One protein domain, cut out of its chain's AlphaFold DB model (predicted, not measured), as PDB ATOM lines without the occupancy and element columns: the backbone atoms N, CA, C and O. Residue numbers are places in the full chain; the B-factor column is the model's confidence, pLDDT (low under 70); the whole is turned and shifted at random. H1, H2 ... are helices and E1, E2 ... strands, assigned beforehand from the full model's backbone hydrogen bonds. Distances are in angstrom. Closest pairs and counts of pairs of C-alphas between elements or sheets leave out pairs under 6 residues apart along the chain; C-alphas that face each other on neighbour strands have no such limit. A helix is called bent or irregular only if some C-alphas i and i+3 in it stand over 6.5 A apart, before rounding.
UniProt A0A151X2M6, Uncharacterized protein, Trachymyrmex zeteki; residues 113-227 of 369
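AT A GLANCE: This is residues 113 to 227 of the 369 residues of an uncharacterized protein of Trachymyrmex zeteki (UniProt A0A151X2M6). A small three-stranded sheet, E1 E2 E3, and the short helices H1, H2 and H3 make a compact head, from which the long helix H4 runs out as an arm; its residues 197 to 227 stick out. The printed part has 115 residues with four named helices and three named strands, in the order H1 H2 E1 E2 E3 H3 H4, and its class is mostly helix. The sheet is a meander, each strand the antiparallel neighbour of the one before. The whole is extended, with a radius of gyration of the C-alphas of 21.7 A and spans of 77 by 28 by 19 A.

IN THESE COORDINATES: Find the sheet at E1, residues 134 to 136, E2, residues 141 to 144, and E3, residues 150 to 152. H3, residues 160 to 172, is 18.2 A long. H4, residues 185 to 227, runs 63.2 A from C-alpha 185 at (37.870, 175.670, 100.649) to C-alpha 227 at (42.972, 215.524, 149.396). Look back to C-alpha 115 at (55.481, 188.413, 108.355) for H1, residues 115 to 122, irregular with C-alphas 117 and 120 7.6 A apart; H2 is residues 125 to 131.

HOW THE PARTS SIT: In the hairpin E1 and E2, N 135 and O 143 are 2.7 A apart, within hydrogen-bond range; in the hairpin E2 and E3, N 151 and O 142 are 2.8 A apart. H3 only grazes the sheet, with residues 163 to 171. Its residues 164 to 168 alone touch H2, closest at C-alphas Ile 130 and Ser 168, 6.2 A. H3 and H4 form a helical hairpin at a steep tilt of 43 degrees, closest at C-alphas Ala 161 and Ile 188, 5.8 A. H1 and H3 only just touch, with 3 pairs of C-alphas within 8 A, the closest Ala 121 and Pro 160. Every O i to N i+4 pair is within range in H2, H3 and H4, and 2 of 4 in H1.

THE WHOLE: The farthest C-alphas, Asp 177 and Asp 227, are 78.5 A apart. The printed part has no cut; the H3 to H4 link is long. Residues 175 to 182 and 215 to 227 have pLDDT under 70.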
ATOM      1  N   GLU A 113      60.438 191.105 107.490       89.69
ATOM      2  CA  GLU A 113      59.545 192.128 106.943       89.69
ATOM      3  C   GLU A 113      58.325 191.550 106.201       89.69
ATOM      4  O   GLU A 113      57.348 192.250 105.966       89.69
ATOM      5  N   LYS A 114      58.359 190.256 105.856       89.81
ATOM      6  CA  LYS A 114      57.292 189.546 105.141       89.81
ATOM      7  C   LYS A 114      56.237 188.947 106.068       89.81
ATOM      8  O   LYS A 114      55.290 188.346 105.572       89.81
ATOM      9  N   LYS A 115      56.384 189.062 107.391       91.19
ATOM     10  CA  LYS A 115      55.481 188.413 108.355       91.19
ATOM     11  C   LYS A 115      54.006 188.762 108.125       91.19
ATOM     12  O   LYS A 115      53.152 187.880 108.187       91.19
ATOM     13  N   ASP A 116      53.717 190.015 107.772       92.62
ATOM     14  CA  ASP A 116      52.345 190.509 107.624       92.62
ATOM     15  C   ASP A 116      51.648 189.878 106.411       92.62
ATOM     16  O   ASP A 116      50.459 189.574 106.467       92.62
ATOM     17  N   PHE A 117      52.409 189.564 105.358       95.25
ATOM     18  CA  PHE A 117      51.915 188.839 104.187       95.25
ATOM     19  C   PHE A 117      51.449 187.417 104.542       95.25
ATOM     20  O   PHE A 117      50.448 186.926 104.026       95.25
ATOM     21  N   PHE A 118      52.154 186.746 105.457       95.00
ATOM     22  CA  PHE A 118      51.827 185.378 105.864       95.00
ATOM     23  C   PHE A 118      50.818 185.307 107.014       95.00
ATOM     24  O   PHE A 118      50.227 184.244 107.211       95.00
ATOM     25  N   ALA A 119      50.599 186.404 107.749       92.69
ATOM     26  CA  ALA A 119      49.887 186.442 109.028       92.69
ATOM     27  C   ALA A 119      48.543 185.699 109.020       92.69
ATOM     28  O   ALA A 119      48.294 184.872 109.896       92.69
ATOM     29  N   LYS A 120      47.697 185.921 108.004       93.44
ATOM     30  CA  LYS A 120      46.394 185.238 107.895       93.44
ATOM     31  C   LYS A 120      46.541 183.731 107.685       93.44
ATOM     32  O   LYS A 120      45.837 182.949 108.316       93.44
ATOM     33  N   ALA A 121      47.461 183.323 106.811       93.69
ATOM     34  CA  ALA A 121      47.674 181.919 106.478       93.69
ATOM     35  C   ALA A 121      48.300 181.139 107.645       93.69
ATOM     36  O   ALA A 121      47.894 180.013 107.917       93.69
ATOM     37  N   VAL A 122      49.260 181.727 108.363       92.38
ATOM     38  CA  VAL A 122      49.897 181.076 109.527       92.38
ATOM     39  C   VAL A 122      49.094 181.231 110.820       92.38
ATOM     40  O   VAL A 122      49.307 180.473 111.760       92.38
ATOM     41  N   GLY A 123      48.141 182.167 110.863       89.00
ATOM     42  CA  GLY A 123      47.208 182.343 111.979       89.00
ATOM     43  C   GLY A 123      46.207 181.196 112.141       89.00
ATOM     44  O   GLY A 123      45.579 181.078 113.192       89.00
ATOM     45  N   ILE A 124      46.083 180.329 111.131       90.50
ATOM     46  CA  ILE A 124      45.253 179.123 111.165       90.50
ATOM     47  C   ILE A 124      46.113 177.851 111.155       90.50
ATOM     48  O   ILE A 124      47.218 177.810 110.599       90.50
ATOM     49  N   VAL A 125      45.600 176.778 111.763       87.75
ATOM     50  CA  VAL A 125      46.342 175.516 111.922       87.75
ATOM     51  C   VAL A 125      46.590 174.878 110.561       87.75
ATOM     52  O   VAL A 125      47.705 174.435 110.266       87.75
ATOM     53  N   SER A 126      45.558 174.857 109.719       88.88
ATOM     54  CA  SER A 126      45.623 174.276 108.381       88.88
ATOM     55  C   SER A 126      46.640 174.977 107.482       88.88
ATOM     56  O   SER A 126      47.445 174.316 106.827       88.88
ATOM     57  N   GLY A 127      46.676 176.312 107.493       90.94
ATOM     58  CA  GLY A 127      47.608 177.067 106.658       90.94
ATOM     59  C   GLY A 127      49.069 176.845 107.055       90.94
ATOM     60  O   GLY A 127      49.899 176.592 106.183       90.94
ATOM     61  N   THR A 128      49.376 176.789 108.356       88.56
ATOM     62  CA  THR A 128      50.724 176.426 108.835       88.56
ATOM     63  C   THR A 128      51.141 175.024 108.376       88.56
ATOM     64  O   THR A 128      52.261 174.834 107.895       88.56
ATOM     65  N   LYS A 129      50.244 174.034 108.479       87.25
ATOM     66  CA  LYS A 129      50.513 172.658 108.024       87.25
ATOM     67  C   LYS A 129      50.790 172.599 106.522       87.25
ATOM     68  O   LYS A 129      51.789 172.013 106.118       87.25
ATOM     69  N   ILE A 130      49.949 173.247 105.714       90.56
ATOM     70  CA  ILE A 130      50.093 173.271 104.254       90.56
ATOM     71  C   ILE A 130      51.408 173.949 103.859       90.56
ATOM     72  O   ILE A 130      52.180 173.379 103.092       90.56
ATOM     73  N   LEU A 131      51.711 175.136 104.392       91.94
ATOM     74  CA  LEU A 131      52.923 175.884 104.032       91.94
ATOM     75  C   LEU A 131      54.212 175.149 104.436       91.94
ATOM     76  O   LEU A 131      55.215 175.231 103.724       91.94
ATOM     77  N   ASN A 132      54.177 174.344 105.502       88.94
ATOM     78  CA  ASN A 132      55.286 173.478 105.919       88.94
ATOM     79  C   ASN A 132      55.547 172.279 104.998       88.94
ATOM     80  O   ASN A 132      56.482 171.521 105.247       88.94
ATOM     81  N   ASN A 133      54.806 172.142 103.900       88.00
ATOM     82  CA  ASN A 133      55.097 171.190 102.830       88.00
ATOM     83  C   ASN A 133      55.839 171.827 101.641       88.00
ATOM     84  O   ASN A 133      56.310 171.124 100.736       88.00
ATOM     85  N   TYR A 134      56.006 173.151 101.652       91.00
ATOM     86  CA  TYR A 134      56.612 173.921 100.573       91.00
ATOM     87  C   TYR A 134      57.839 174.689 101.064       91.00
ATOM     88  O   TYR A 134      57.850 175.282 102.132       91.00
ATOM     89  N   LYS A 135      58.908 174.702 100.270       91.69
ATOM     90  CA  LYS A 135      60.128 175.464 100.539       91.69
ATOM     91  C   LYS A 135      59.905 176.912 100.102       91.69
ATOM     92  O   LYS A 135      59.927 177.190  98.899       91.69
ATOM     93  N   ILE A 136      59.688 177.801 101.067       91.44
ATOM     94  CA  ILE A 136      59.418 179.226 100.845       91.44
ATOM     95  C   ILE A 136      60.751 179.972 100.763       91.44
ATOM     96  O   ILE A 136      61.683 179.700 101.523       91.44
ATOM     97  N   LYS A 137      60.876 180.874  99.789       78.62
ATOM     98  CA  LYS A 137      62.057 181.743  99.639       78.62
ATOM     99  C   LYS A 137      61.700 183.224  99.735       78.62
ATOM    100  O   LYS A 137      62.512 184.003 100.227       78.62
ATOM    101  N   ASP A 138      60.514 183.602  99.276       79.75
ATOM    102  CA  ASP A 138      59.936 184.938  99.411       79.75
ATOM    103  C   ASP A 138      58.393 184.872  99.384       79.75
ATOM    104  O   ASP A 138      57.827 183.800  99.603       79.75
ATOM    105  N   ILE A 139      57.742 186.015  99.142       84.88
ATOM    106  CA  ILE A 139      56.281 186.162  99.042       84.88
ATOM    107  C   ILE A 139      55.704 185.795  97.666       84.88
ATOM    108  O   ILE A 139      54.496 185.689  97.520       84.88
ATOM    109  N   ILE A 140      56.542 185.621  96.646       85.00
ATOM    110  CA  ILE A 140      56.109 185.394  95.267       85.00
ATOM    111  C   ILE A 140      55.975 183.902  95.017       85.00
ATOM    112  O   ILE A 140      55.002 183.468  94.413       85.00
ATOM    113  N   ASN A 141      56.948 183.092  95.450       89.25
ATOM    114  CA  ASN A 141      56.966 181.680  95.084       89.25
ATOM    115  C   ASN A 141      57.404 180.726  96.198       89.25
ATOM    116  O   ASN A 141      58.385 180.943  96.916       89.25
ATOM    117  N   ALA A 142      56.768 179.556  96.205       93.12
ATOM    118  CA  ALA A 142      57.177 178.397  96.983       93.12
ATOM    119  C   ALA A 142      57.444 177.187  96.080       93.12
ATOM    120  O   ALA A 142      56.854 177.035  95.011       93.12
ATOM    121  N   LYS A 143      58.356 176.302  96.495       92.19
ATOM    122  CA  LYS A 143      58.619 175.037  95.789       92.19
ATOM    123  C   LYS A 143      58.104 173.863  96.596       92.19
ATOM    124  O   LYS A 143      58.483 173.733  97.754       92.19
ATOM    125  N   CYS A 144      57.328 172.972  95.987       87.62
ATOM    126  CA  CYS A 144      56.916 171.731  96.642       87.62
ATOM    127  C   CYS A 144      58.148 170.971  97.160       87.62
ATOM    128  O   CYS A 144      59.112 170.760  96.420       87.62
ATOM    129  N   SER A 145      58.138 170.567  98.433       81.88
ATOM    130  CA  SER A 145      59.289 169.892  99.048       81.88
ATOM    131  C   SER A 145      59.545 168.485  98.489       81.88
ATOM    132  O   SER A 145      60.646 167.957  98.669       81.88
ATOM    133  N   ARG A 146      58.558 167.902  97.792       79.12
ATOM    134  CA  ARG A 146      58.614 166.562  97.198       79.12
ATOM    135  C   ARG A 146      58.977 166.578  95.714       79.12
ATOM    136  O   ARG A 146      59.992 166.001  95.341       79.12
ATOM    137  N   CYS A 147      58.214 167.278  94.871       81.69
ATOM    138  CA  CYS A 147      58.447 167.293  93.417       81.69
ATOM    139  C   CYS A 147      59.173 168.541  92.891       81.69
ATOM    140  O   CYS A 147      59.452 168.630  91.698       81.69
ATOM    141  N   LEU A 148      59.480 169.515  93.757       84.50
ATOM    142  CA  LEU A 148      60.170 170.771  93.419       84.50
ATOM    143  C   LEU A 148      59.418 171.704  92.451       84.50
ATOM    144  O   LEU A 148      59.975 172.742  92.076       84.50
ATOM    145  N   LYS A 149      58.168 171.378  92.085       89.56
ATOM    146  CA  LYS A 149      57.285 172.238  91.285       89.56
ATOM    147  C   LYS A 149      57.094 173.586  91.983       89.56
ATOM    148  O   LYS A 149      56.940 173.642  93.204       89.56
ATOM    149  N   LEU A 150      57.167 174.657  91.197       92.19
ATOM    150  CA  LEU A 150      57.007 176.032  91.659       92.19
ATOM    151  C   LEU A 150      55.520 176.392  91.725       92.19
ATOM    152  O   LEU A 150      54.771 176.056  90.809       92.19
ATOM    153  N   PHE A 151      55.125 177.093  92.780       94.25
ATOM    154  CA  PHE A 151      53.786 177.632  92.979       94.25
ATOM    155  C   PHE A 151      53.882 179.102  93.360       94.25
ATOM    156  O   PHE A 151      54.695 179.449  94.218       94.25
ATOM    157  N   SER A 152      53.032 179.929  92.747       94.19
ATOM    158  CA  SER A 152      52.875 181.327  93.148       94.19
ATOM    159  C   SER A 152      52.187 181.412  94.515       94.19
ATOM    160  O   SER A 152      51.330 180.581  94.850       94.19
ATOM    161  N   LEU A 153      52.587 182.408  95.294       95.50
ATOM    162  CA  LEU A 153      51.991 182.806  96.559       95.50
ATOM    163  C   LEU A 153      51.371 184.210  96.492       95.50
ATOM    164  O   LEU A 153      50.806 184.609  97.494       95.50
ATOM    165  N   GLU A 154      51.433 184.920  95.359       90.88
ATOM    166  CA  GLU A 154      51.144 186.368  95.235       90.88
ATOM    167  C   GLU A 154      49.812 186.832  95.852       90.88
ATOM    168  O   GLU A 154      49.747 187.953  96.339       90.88
ATOM    169  N   ASP A 155      48.795 185.968  95.908       93.56
ATOM    170  CA  ASP A 155      47.476 186.280  96.475       93.56
ATOM    171  C   ASP A 155      47.242 185.690  97.879       93.56
ATOM    172  O   ASP A 155      46.104 185.565  98.321       93.56
ATOM    173  N   LEU A 156      48.280 185.238  98.589       95.56
ATOM    174  CA  LEU A 156      48.112 184.536  99.869       95.56
ATOM    175  C   LEU A 156      47.557 185.448 100.980       95.56
ATOM    176  O   LEU A 156      46.857 184.967 101.868       95.56
ATOM    177  N   ASP A 157      47.847 186.744 100.938       94.12
ATOM    178  CA  ASP A 157      47.397 187.742 101.917       94.12
ATOM    179  C   ASP A 157      45.961 188.247 101.654       94.12
ATOM    180  O   ASP A 157      45.191 188.521 102.589       94.12
ATOM    181  N   SER A 158      45.590 188.344 100.378       94.25
ATOM    182  CA  SER A 158      44.283 188.793  99.895       94.25
ATOM    183  C   SER A 158      43.272 187.646  99.800       94.25
ATOM    184  O   SER A 158      42.134 187.801 100.239       94.25
ATOM    185  N   HIS A 159      43.703 186.480  99.317       94.88
ATOM    186  CA  HIS A 159      42.893 185.289  99.043       94.88
ATOM    187  C   HIS A 159      43.533 184.011  99.640       94.88
ATOM    188  O   HIS A 159      43.849 183.052  98.920       94.88
ATOM    189  N   PRO A 160      43.741 183.958 100.975       94.56
ATOM    190  CA  PRO A 160      44.448 182.854 101.628       94.56
ATOM    191  C   PRO A 160      43.809 181.488 101.363       94.56
ATOM    192  O   PRO A 160      44.521 180.509 101.142       94.56
ATOM    193  N   ALA A 161      42.476 181.397 101.348       94.38
ATOM    194  CA  ALA A 161      41.785 180.127 101.140       94.38
ATOM    195  C   ALA A 161      42.039 179.554  99.736       94.38
ATOM    196  O   ALA A 161      42.309 178.364  99.588       94.38
ATOM    197  N   GLU A 162      41.992 180.393  98.703       94.69
ATOM    198  CA  GLU A 162      42.225 180.017  97.311       94.69
ATOM    199  C   GLU A 162      43.640 179.467  97.108       94.69
ATOM    200  O   GLU A 162      43.823 178.402  96.507       94.69
ATOM    201  N   VAL A 163      44.642 180.171  97.642       95.12
ATOM    202  CA  VAL A 163      46.043 179.759  97.522       95.12
ATOM    203  C   VAL A 163      46.302 178.480  98.320       95.12
ATOM    204  O   VAL A 163      46.892 177.540  97.782       95.12
ATOM    205  N   LEU A 164      45.824 178.393  99.567       95.06
ATOM    206  CA  LEU A 164      46.029 177.220 100.422       95.06
ATOM    207  C   LEU A 164      45.352 175.961  99.867       95.06
ATOM    208  O   LEU A 164      45.979 174.904  99.874       95.06
ATOM    209  N   VAL A 165      44.141 176.050  99.307       93.62
ATOM    210  CA  VAL A 165      43.471 174.905  98.653       93.62
ATOM    211  C   VAL A 165      44.265 174.412  97.448       93.62
ATOM    212  O   VAL A 165      44.438 173.206  97.272       93.62
ATOM    213  N   ARG A 166      44.786 175.326  96.619       93.25
ATOM    214  CA  ARG A 166      45.633 174.962  95.471       93.25
ATOM    215  C   ARG A 166      46.876 174.193  95.921       93.25
ATOM    216  O   ARG A 166      47.250 173.209  95.282       93.25
ATOM    217  N   LEU A 167      47.504 174.635  97.010       92.94
ATOM    218  CA  LEU A 167      48.655 173.961  97.605       92.94
ATOM    219  C   LEU A 167      48.263 172.627  98.263       92.94
ATOM    220  O   LEU A 167      48.979 171.645  98.101       92.94
ATOM    221  N   SER A 168      47.129 172.542  98.957       91.12
ATOM    222  CA  SER A 168      46.655 171.282  99.546       91.12
ATOM    223  C   SER A 168      46.397 170.239  98.462       91.12
ATOM    224  O   SER A 168      46.957 169.152  98.512       91.12
ATOM    225  N   LYS A 169      45.659 170.610  97.408       89.62
ATOM    226  CA  LYS A 169      45.363 169.722  96.277       89.62
ATOM    227  C   LYS A 169      46.630 169.205  95.601       89.62
ATOM    228  O   LYS A 169      46.697 168.038  95.241       89.62
ATOM    229  N   HIS A 170      47.641 170.060  95.430       90.56
ATOM    230  CA  HIS A 170      48.918 169.602  94.892       90.56
ATOM    231  C   HIS A 170      49.666 168.674  95.855       90.56
ATOM    232  O   HIS A 170      50.364 167.768  95.407       90.56
ATOM    233  N   TRP A 171      49.578 168.910  97.162       86.75
ATOM    234  CA  TRP A 171      50.216 168.031  98.131       86.75
ATOM    235  C   TRP A 171      49.599 166.628  98.103       86.75
ATOM    236  O   TRP A 171      50.339 165.646  98.078       86.75
ATOM    237  N   ASP A 172      48.275 166.549  97.972       84.25
ATOM    238  CA  ASP A 172      47.528 165.291  97.868       84.25
ATOM    239  C   ASP A 172      47.902 164.466  96.631       84.25
ATOM    240  O   ASP A 172      47.908 163.239  96.700       84.25
ATOM    241  N   GLU A 173      48.322 165.098  95.526       84.00
ATOM    242  CA  GLU A 173      48.871 164.384  94.354       84.00
ATOM    243  C   GLU A 173      50.081 163.502  94.718       84.00
ATOM    244  O   GLU A 173      50.423 162.578  93.979       84.00
ATOM    245  N   HIS A 174      50.743 163.770  95.850       77.56
ATOM    246  CA  HIS A 174      51.853 162.966  96.350       77.56
ATOM    247  C   HIS A 174      51.442 161.899  97.378       77.56
ATOM    248  O   HIS A 174      52.239 160.993  97.641       77.56
ATOM    249  N   ALA A 175      50.260 161.997  97.989       66.38
ATOM    250  CA  ALA A 175      49.871 161.191  99.152       66.38
ATOM    251  C   ALA A 175      49.468 159.734  98.819       66.38
ATOM    252  O   ALA A 175      49.486 158.880  99.700       66.38
ATOM    253  N   GLY A 176      49.208 159.394  97.551       58.38
ATOM    254  CA  GLY A 176      48.703 158.062  97.179       58.38
ATOM    255  C   GLY A 176      47.260 157.825  97.656       58.38
ATOM    256  O   GLY A 176      46.551 158.777  97.964       58.38
ATOM    257  N   ASP A 177      46.821 156.560  97.725       44.41
ATOM    258  CA  ASP A 177      45.436 156.151  98.063       44.41
ATOM    259  C   ASP A 177      45.026 156.369  99.539       44.41
ATOM    260  O   ASP A 177      43.962 155.915  99.963       44.41
ATOM    261  N   VAL A 178      45.843 157.052 100.348       40.84
ATOM    262  CA  VAL A 178      45.487 157.423 101.725       40.84
ATOM    263  C   VAL A 178      45.234 158.930 101.755       40.84
ATOM    264  O   VAL A 178      46.192 159.698 101.670       40.84
ATOM    265  N   PRO A 179      43.971 159.386 101.869       47.16
ATOM    266  CA  PRO A 179      43.667 160.807 101.944       47.16
ATOM    267  C   PRO A 179      44.188 161.372 103.270       47.16
ATOM    268  O   PRO A 179      43.514 161.303 104.300       47.16
ATOM    269  N   GLU A 180      45.384 161.953 103.259       53.81
ATOM    270  CA  GLU A 180      45.844 162.851 104.320       53.81
ATOM    271  C   GLU A 180      45.093 164.184 104.196       53.81
ATOM    272  O   GLU A 180      45.639 165.201 103.800       53.81
ATOM    273  N   ILE A 181      43.801 164.151 104.540       53.75
ATOM    274  CA  ILE A 181      42.932 165.312 104.761       53.75
ATOM    275  C   ILE A 181      42.999 166.322 103.600       53.75
ATOM    276  O   ILE A 181      43.598 167.390 103.722       53.75
ATOM    277  N   LEU A 182      42.303 166.023 102.495       63.28
ATOM    278  CA  LEU A 182      41.969 167.043 101.500       63.28
ATOM    279  C   LEU A 182      41.182 168.152 102.208       63.28
ATOM    280  O   LEU A 182      40.006 167.986 102.540       63.28
ATOM    281  N   LEU A 183      41.838 169.280 102.457       75.56
ATOM    282  CA  LEU A 183      41.190 170.437 103.048       75.56
ATOM    283  C   LEU A 183      40.424 171.173 101.956       75.56
ATOM    284  O   LEU A 183      41.004 171.755 101.034       75.56
ATOM    285  N   ASP A 184      39.099 171.131 102.056       82.19
ATOM    286  CA  ASP A 184      38.246 171.906 101.173       82.19
ATOM    287  C   ASP A 184      38.304 173.406 101.505       82.19
ATOM    288  O   ASP A 184      38.703 173.853 102.587       82.19
ATOM    289  N   LYS A 185      37.892 174.210 100.525       86.75
ATOM    290  CA  LYS A 185      37.870 175.670 100.649       86.75
ATOM    291  C   LYS A 185      37.001 176.132 101.818       86.75
ATOM    292  O   LYS A 185      37.369 177.083 102.499       86.75
ATOM    293  N   ALA A 186      35.877 175.456 102.060       86.94
ATOM    294  CA  ALA A 186      34.923 175.822 103.100       86.94
ATOM    295  C   ALA A 186      35.512 175.658 104.512       86.94
ATOM    296  O   ALA A 186      35.276 176.495 105.380       86.94
ATOM    297  N   SER A 187      36.309 174.614 104.734       89.25
ATOM    298  CA  SER A 187      36.975 174.342 106.009       89.25
ATOM    299  C   SER A 187      38.044 175.388 106.304       89.25
ATOM    300  O   SER A 187      38.058 175.953 107.396       89.25
ATOM    301  N   ILE A 188      38.871 175.727 105.308       90.25
ATOM    302  CA  ILE A 188      39.879 176.789 105.448       90.25
ATOM    303  C   ILE A 188      39.209 178.152 105.678       90.25
ATOM    304  O   ILE A 188      39.637 178.907 106.546       90.25
ATOM    305  N   GLN A 189      38.126 178.460 104.956       91.75
ATOM    306  CA  GLN A 189      37.361 179.696 105.165       91.75
ATOM    307  C   GLN A 189      36.757 179.787 106.569       91.75
ATOM    308  O   GLN A 189      36.729 180.871 107.147       91.75
ATOM    309  N   ARG A 190      36.304 178.663 107.135       91.94
ATOM    310  CA  ARG A 190      35.786 178.620 108.506       91.94
ATOM    311  C   ARG A 190      36.877 178.938 109.529       91.94
ATOM    312  O   ARG A 190      36.660 179.802 110.366       91.94
ATOM    313  N   GLU A 191      38.057 178.322 109.418       92.94
ATOM    314  CA  GLU A 191      39.188 178.630 110.311       92.94
ATOM    315  C   GLU A 191      39.613 180.103 110.228       92.94
ATOM    316  O   GLU A 191      39.895 180.720 111.255       92.94
ATOM    317  N   LEU A 192      39.644 180.675 109.017       92.19
ATOM    318  CA  LEU A 192      39.967 182.091 108.821       92.19
ATOM    319  C   LEU A 192      38.952 182.994 109.529       92.19
ATOM    320  O   LEU A 192      39.349 183.903 110.255       92.19
ATOM    321  N   LYS A 193      37.655 182.705 109.378       92.81
ATOM    322  CA  LYS A 193      36.587 183.471 110.027       92.81
ATOM    323  C   LYS A 193      36.652 183.366 111.553       92.81
ATOM    324  O   LYS A 193      36.572 184.382 112.236       92.81
ATOM    325  N   ASP A 194      36.862 182.163 112.085       91.75
ATOM    326  CA  ASP A 194      36.985 181.936 113.530       91.75
ATOM    327  C   ASP A 194      38.183 182.701 114.125       91.75
ATOM    328  O   ASP A 194      38.128 183.189 115.256       91.75
ATOM    329  N   MET A 195      39.286 182.805 113.376       90.88
ATOM    330  CA  MET A 195      40.469 183.573 113.768       90.88
ATOM    331  C   MET A 195      40.193 185.085 113.775       90.88
ATOM    332  O   MET A 195      40.546 185.761 114.746       90.88
ATOM    333  N   GLU A 196      39.503 185.605 112.757       88.94
ATOM    334  CA  GLU A 196      39.086 187.013 112.692       88.94
ATOM    335  C   GLU A 196      38.127 187.384 113.835       88.94
ATOM    336  O   GLU A 196      38.323 188.403 114.502       88.94
ATOM    337  N   GLU A 197      37.133 186.538 114.122       90.94
ATOM    338  CA  GLU A 197      36.176 186.745 115.217       90.94
ATOM    339  C   GLU A 197      36.880 186.793 116.583       90.94
ATOM    340  O   GLU A 197      36.647 187.714 117.372       90.94
ATOM    341  N   LYS A 198      37.812 185.864 116.838       86.88
ATOM    342  CA  LYS A 198      38.622 185.856 118.069       86.88
ATOM    343  C   LYS A 198      39.507 187.092 118.189       86.88
ATOM    344  O   LYS A 198      39.620 187.656 119.278       86.88
ATOM    345  N   SER A 199      40.126 187.533 117.092       83.00
ATOM    346  CA  SER A 199      40.943 188.751 117.092       83.00
ATOM    347  C   SER A 199      40.098 189.987 117.399       83.00
ATOM    348  O   SER A 199      40.538 190.865 118.144       83.00
ATOM    349  N   LEU A 200      38.883 190.062 116.852       86.06
ATOM    350  CA  LEU A 200      37.963 191.163 117.114       86.06
ATOM    351  C   LEU A 200      37.515 191.181 118.581       86.06
ATOM    352  O   LEU A 200      37.481 192.244 119.200       86.06
ATOM    353  N   GLU A 201      37.208 190.018 119.158       86.81
ATOM    354  CA  GLU A 201      36.833 189.902 120.570       86.81
ATOM    355  C   GLU A 201      37.985 190.296 121.508       86.81
ATOM    356  O   GLU A 201      37.776 191.037 122.470       86.81
ATOM    357  N   ALA A 202      39.215 189.863 121.210       79.69
ATOM    358  CA  ALA A 202      40.400 190.228 121.983       79.69
ATOM    359  C   ALA A 202      40.663 191.742 121.955       79.69
ATOM    360  O   ALA A 202      40.942 192.338 122.997       79.69
ATOM    361  N   ASN A 203      40.511 192.378 120.790       81.94
ATOM    362  CA  ASN A 203      40.670 193.827 120.655       81.94
ATOM    363  C   ASN A 203      39.601 194.598 121.439       81.94
ATOM    364  O   ASN A 203      39.942 195.547 122.142       81.94
ATOM    365  N   LYS A 204      38.336 194.154 121.401       84.88
ATOM    366  CA  LYS A 204      37.260 194.741 122.219       84.88
ATOM    367  C   LYS A 204      37.557 194.637 123.716       84.88
ATOM    368  O   LYS A 204      37.421 195.622 124.431       84.88
ATOM    369  N   LYS A 205      38.015 193.470 124.187       80.69
ATOM    370  CA  LYS A 205      38.416 193.280 125.594       80.69
ATOM    371  C   LYS A 205      39.586 194.183 125.979       80.69
ATOM    372  O   LYS A 205      39.546 194.805 127.032       80.69
ATOM    373  N   LYS A 206      40.608 194.294 125.124       79.75
ATOM    374  CA  LYS A 206      41.764 195.168 125.368       79.75
ATOM    375  C   LYS A 206      41.358 196.639 125.459       79.75
ATOM    376  O   LYS A 206      41.855 197.339 126.333       79.75
ATOM    377  N   GLN A 207      40.460 197.088 124.583       76.25
ATOM    378  CA  GLN A 207      39.939 198.450 124.616       76.25
ATOM    379  C   GLN A 207      39.137 198.711 125.900       76.25
ATOM    380  O   GLN A 207      39.414 199.691 126.579       76.25
ATOM    381  N   SER A 208      38.248 197.790 126.290       79.44
ATOM    382  CA  SER A 208      37.494 197.877 127.552       79.44
ATOM    383  C   SER A 208      38.415 197.995 128.772       79.44
ATOM    384  O   SER A 208      38.202 198.846 129.625       79.44
ATOM    385  N   ILE A 209      39.479 197.185 128.835       78.56
ATOM    386  CA  ILE A 209      40.467 197.245 129.926       78.56
ATOM    387  C   ILE A 209      41.214 198.583 129.915       78.56
ATOM    388  O   ILE A 209      41.497 199.144 130.970       78.56
ATOM    389  N   HIS A 210      41.564 199.101 128.736       74.25
ATOM    390  CA  HIS A 210      42.252 200.385 128.632       74.25
ATOM    391  C   HIS A 210      41.374 201.534 129.139       74.25
ATOM    392  O   HIS A 210      41.858 202.346 129.924       74.25
ATOM    393  N   GLU A 211      40.094 201.547 128.763       75.25
ATOM    394  CA  GLU A 211      39.102 202.525 129.223       75.25
ATOM    395  C   GLU A 211      38.896 202.452 130.749       75.25
ATOM    396  O   GLU A 211      38.872 203.486 131.416       75.25
ATOM    397  N   GLU A 212      38.833 201.246 131.330       72.19
ATOM    398  CA  GLU A 212      38.755 201.047 132.787       72.19
ATOM    399  C   GLU A 212      39.997 201.581 133.518       72.19
ATOM    400  O   GLU A 212      39.874 202.310 134.503       72.19
ATOM    401  N   VAL A 213      41.201 201.275 133.019       72.56
ATOM    402  CA  VAL A 213      42.464 201.737 133.620       72.56
ATOM    403  C   VAL A 213      42.611 203.255 133.515       72.56
ATOM    404  O   VAL A 213      43.069 203.902 134.461       72.56
ATOM    405  N   GLU A 214      42.226 203.852 132.385       72.00
ATOM    406  CA  GLU A 214      42.245 205.304 132.222       72.00
ATOM    407  C   GLU A 214      41.262 205.984 133.177       72.00
ATOM    408  O   GLU A 214      41.656 206.938 133.856       72.00
ATOM    409  N   MET A 215      40.046 205.450 133.310       63.75
ATOM    410  CA  MET A 215      39.045 205.937 134.260       63.75
ATOM    411  C   MET A 215      39.542 205.836 135.708       63.75
ATOM    412  O   MET A 215      39.478 206.818 136.446       63.75
ATOM    413  N   GLU A 216      40.124 204.702 136.107       65.25
ATOM    414  CA  GLU A 216      40.681 204.514 137.452       65.25
ATOM    415  C   GLU A 216      41.867 205.459 137.719       65.25
ATOM    416  O   GLU A 216      42.010 206.013 138.810       65.25
ATOM    417  N   SER A 217      42.707 205.707 136.709       59.78
ATOM    418  CA  SER A 217      43.825 206.654 136.808       59.78
ATOM    419  C   SER A 217      43.373 208.118 136.873       59.78
ATOM    420  O   SER A 217      44.068 208.949 137.461       59.78
ATOM    421  N   ALA A 218      42.246 208.460 136.242       53.38
ATOM    422  CA  ALA A 218      41.655 209.791 136.293       53.38
ATOM    423  C   ALA A 218      41.014 210.037 137.665       53.38
ATOM    424  O   ALA A 218      41.275 211.072 138.271       53.38
ATOM    425  N   LEU A 219      40.284 209.049 138.194       53.12
ATOM    426  CA  LEU A 219      39.724 209.085 139.547       53.12
ATOM    427  C   LEU A 219      40.824 209.220 140.606       53.12
ATOM    428  O   LEU A 219      40.769 210.138 141.415       53.12
ATOM    429  N   LYS A 220      41.894 208.417 140.527       55.06
ATOM    430  CA  LYS A 220      43.044 208.524 141.446       55.06
ATOM    431  C   LYS A 220      43.754 209.877 141.387       55.06
ATOM    432  O   LYS A 220      44.238 210.348 142.408       55.06
ATOM    433  N   ARG A 221      43.845 210.512 140.213       47.88
ATOM    434  CA  ARG A 221      44.449 211.853 140.079       47.88
ATOM    435  C   ARG A 221      43.574 212.937 140.706       47.88
ATOM    436  O   ARG A 221      44.101 213.794 141.405       47.88
ATOM    437  N   ILE A 222      42.260 212.851 140.508       47.66
ATOM    438  CA  ILE A 222      41.286 213.764 141.119       47.66
ATOM    439  C   ILE A 222      41.266 213.586 142.648       47.66
ATOM    440  O   ILE A 222      41.270 214.578 143.369       47.66
ATOM    441  N   GLU A 223      41.328 212.348 143.148       47.59
ATOM    442  CA  GLU A 223      41.397 212.048 144.587       47.59
ATOM    443  C   GLU A 223      42.721 212.522 145.218       47.59
ATOM    444  O   GLU A 223      42.717 213.082 146.308       47.59
ATOM    445  N   MET A 224      43.866 212.377 144.538       43.69
ATOM    446  CA  MET A 224      45.176 212.737 145.109       43.69
ATOM    447  C   MET A 224      45.488 214.244 145.128       43.69
ATOM    448  O   MET A 224      46.204 214.688 146.026       43.69
ATOM    449  N   GLU A 225      45.000 215.033 144.163       41.06
ATOM    450  CA  GLU A 225      45.262 216.484 144.118       41.06
ATOM    451  C   GLU A 225      44.321 217.295 145.022       41.06
ATOM    452  O   GLU A 225      44.732 218.333 145.539       41.06
ATOM    453  N   VAL A 226      43.103 216.805 145.284       46.66
ATOM    454  CA  VAL A 226      42.126 217.478 146.161       46.66
ATOM    455  C   VAL A 226      42.374 217.164 147.651       46.66
ATOM    456  O   VAL A 226      42.206 218.043 148.495       46.66
ATOM    457  N   ASP A 227      42.875 215.969 147.994       54.25
ATOM    458  CA  ASP A 227      42.972 215.524 149.396       54.25
ATOM    459  C   ASP A 227      44.153 216.084 150.203       54.25
ATOM    460  O   ASP A 227      44.058 216.159 151.429       54.25
TER     461      ASP A 227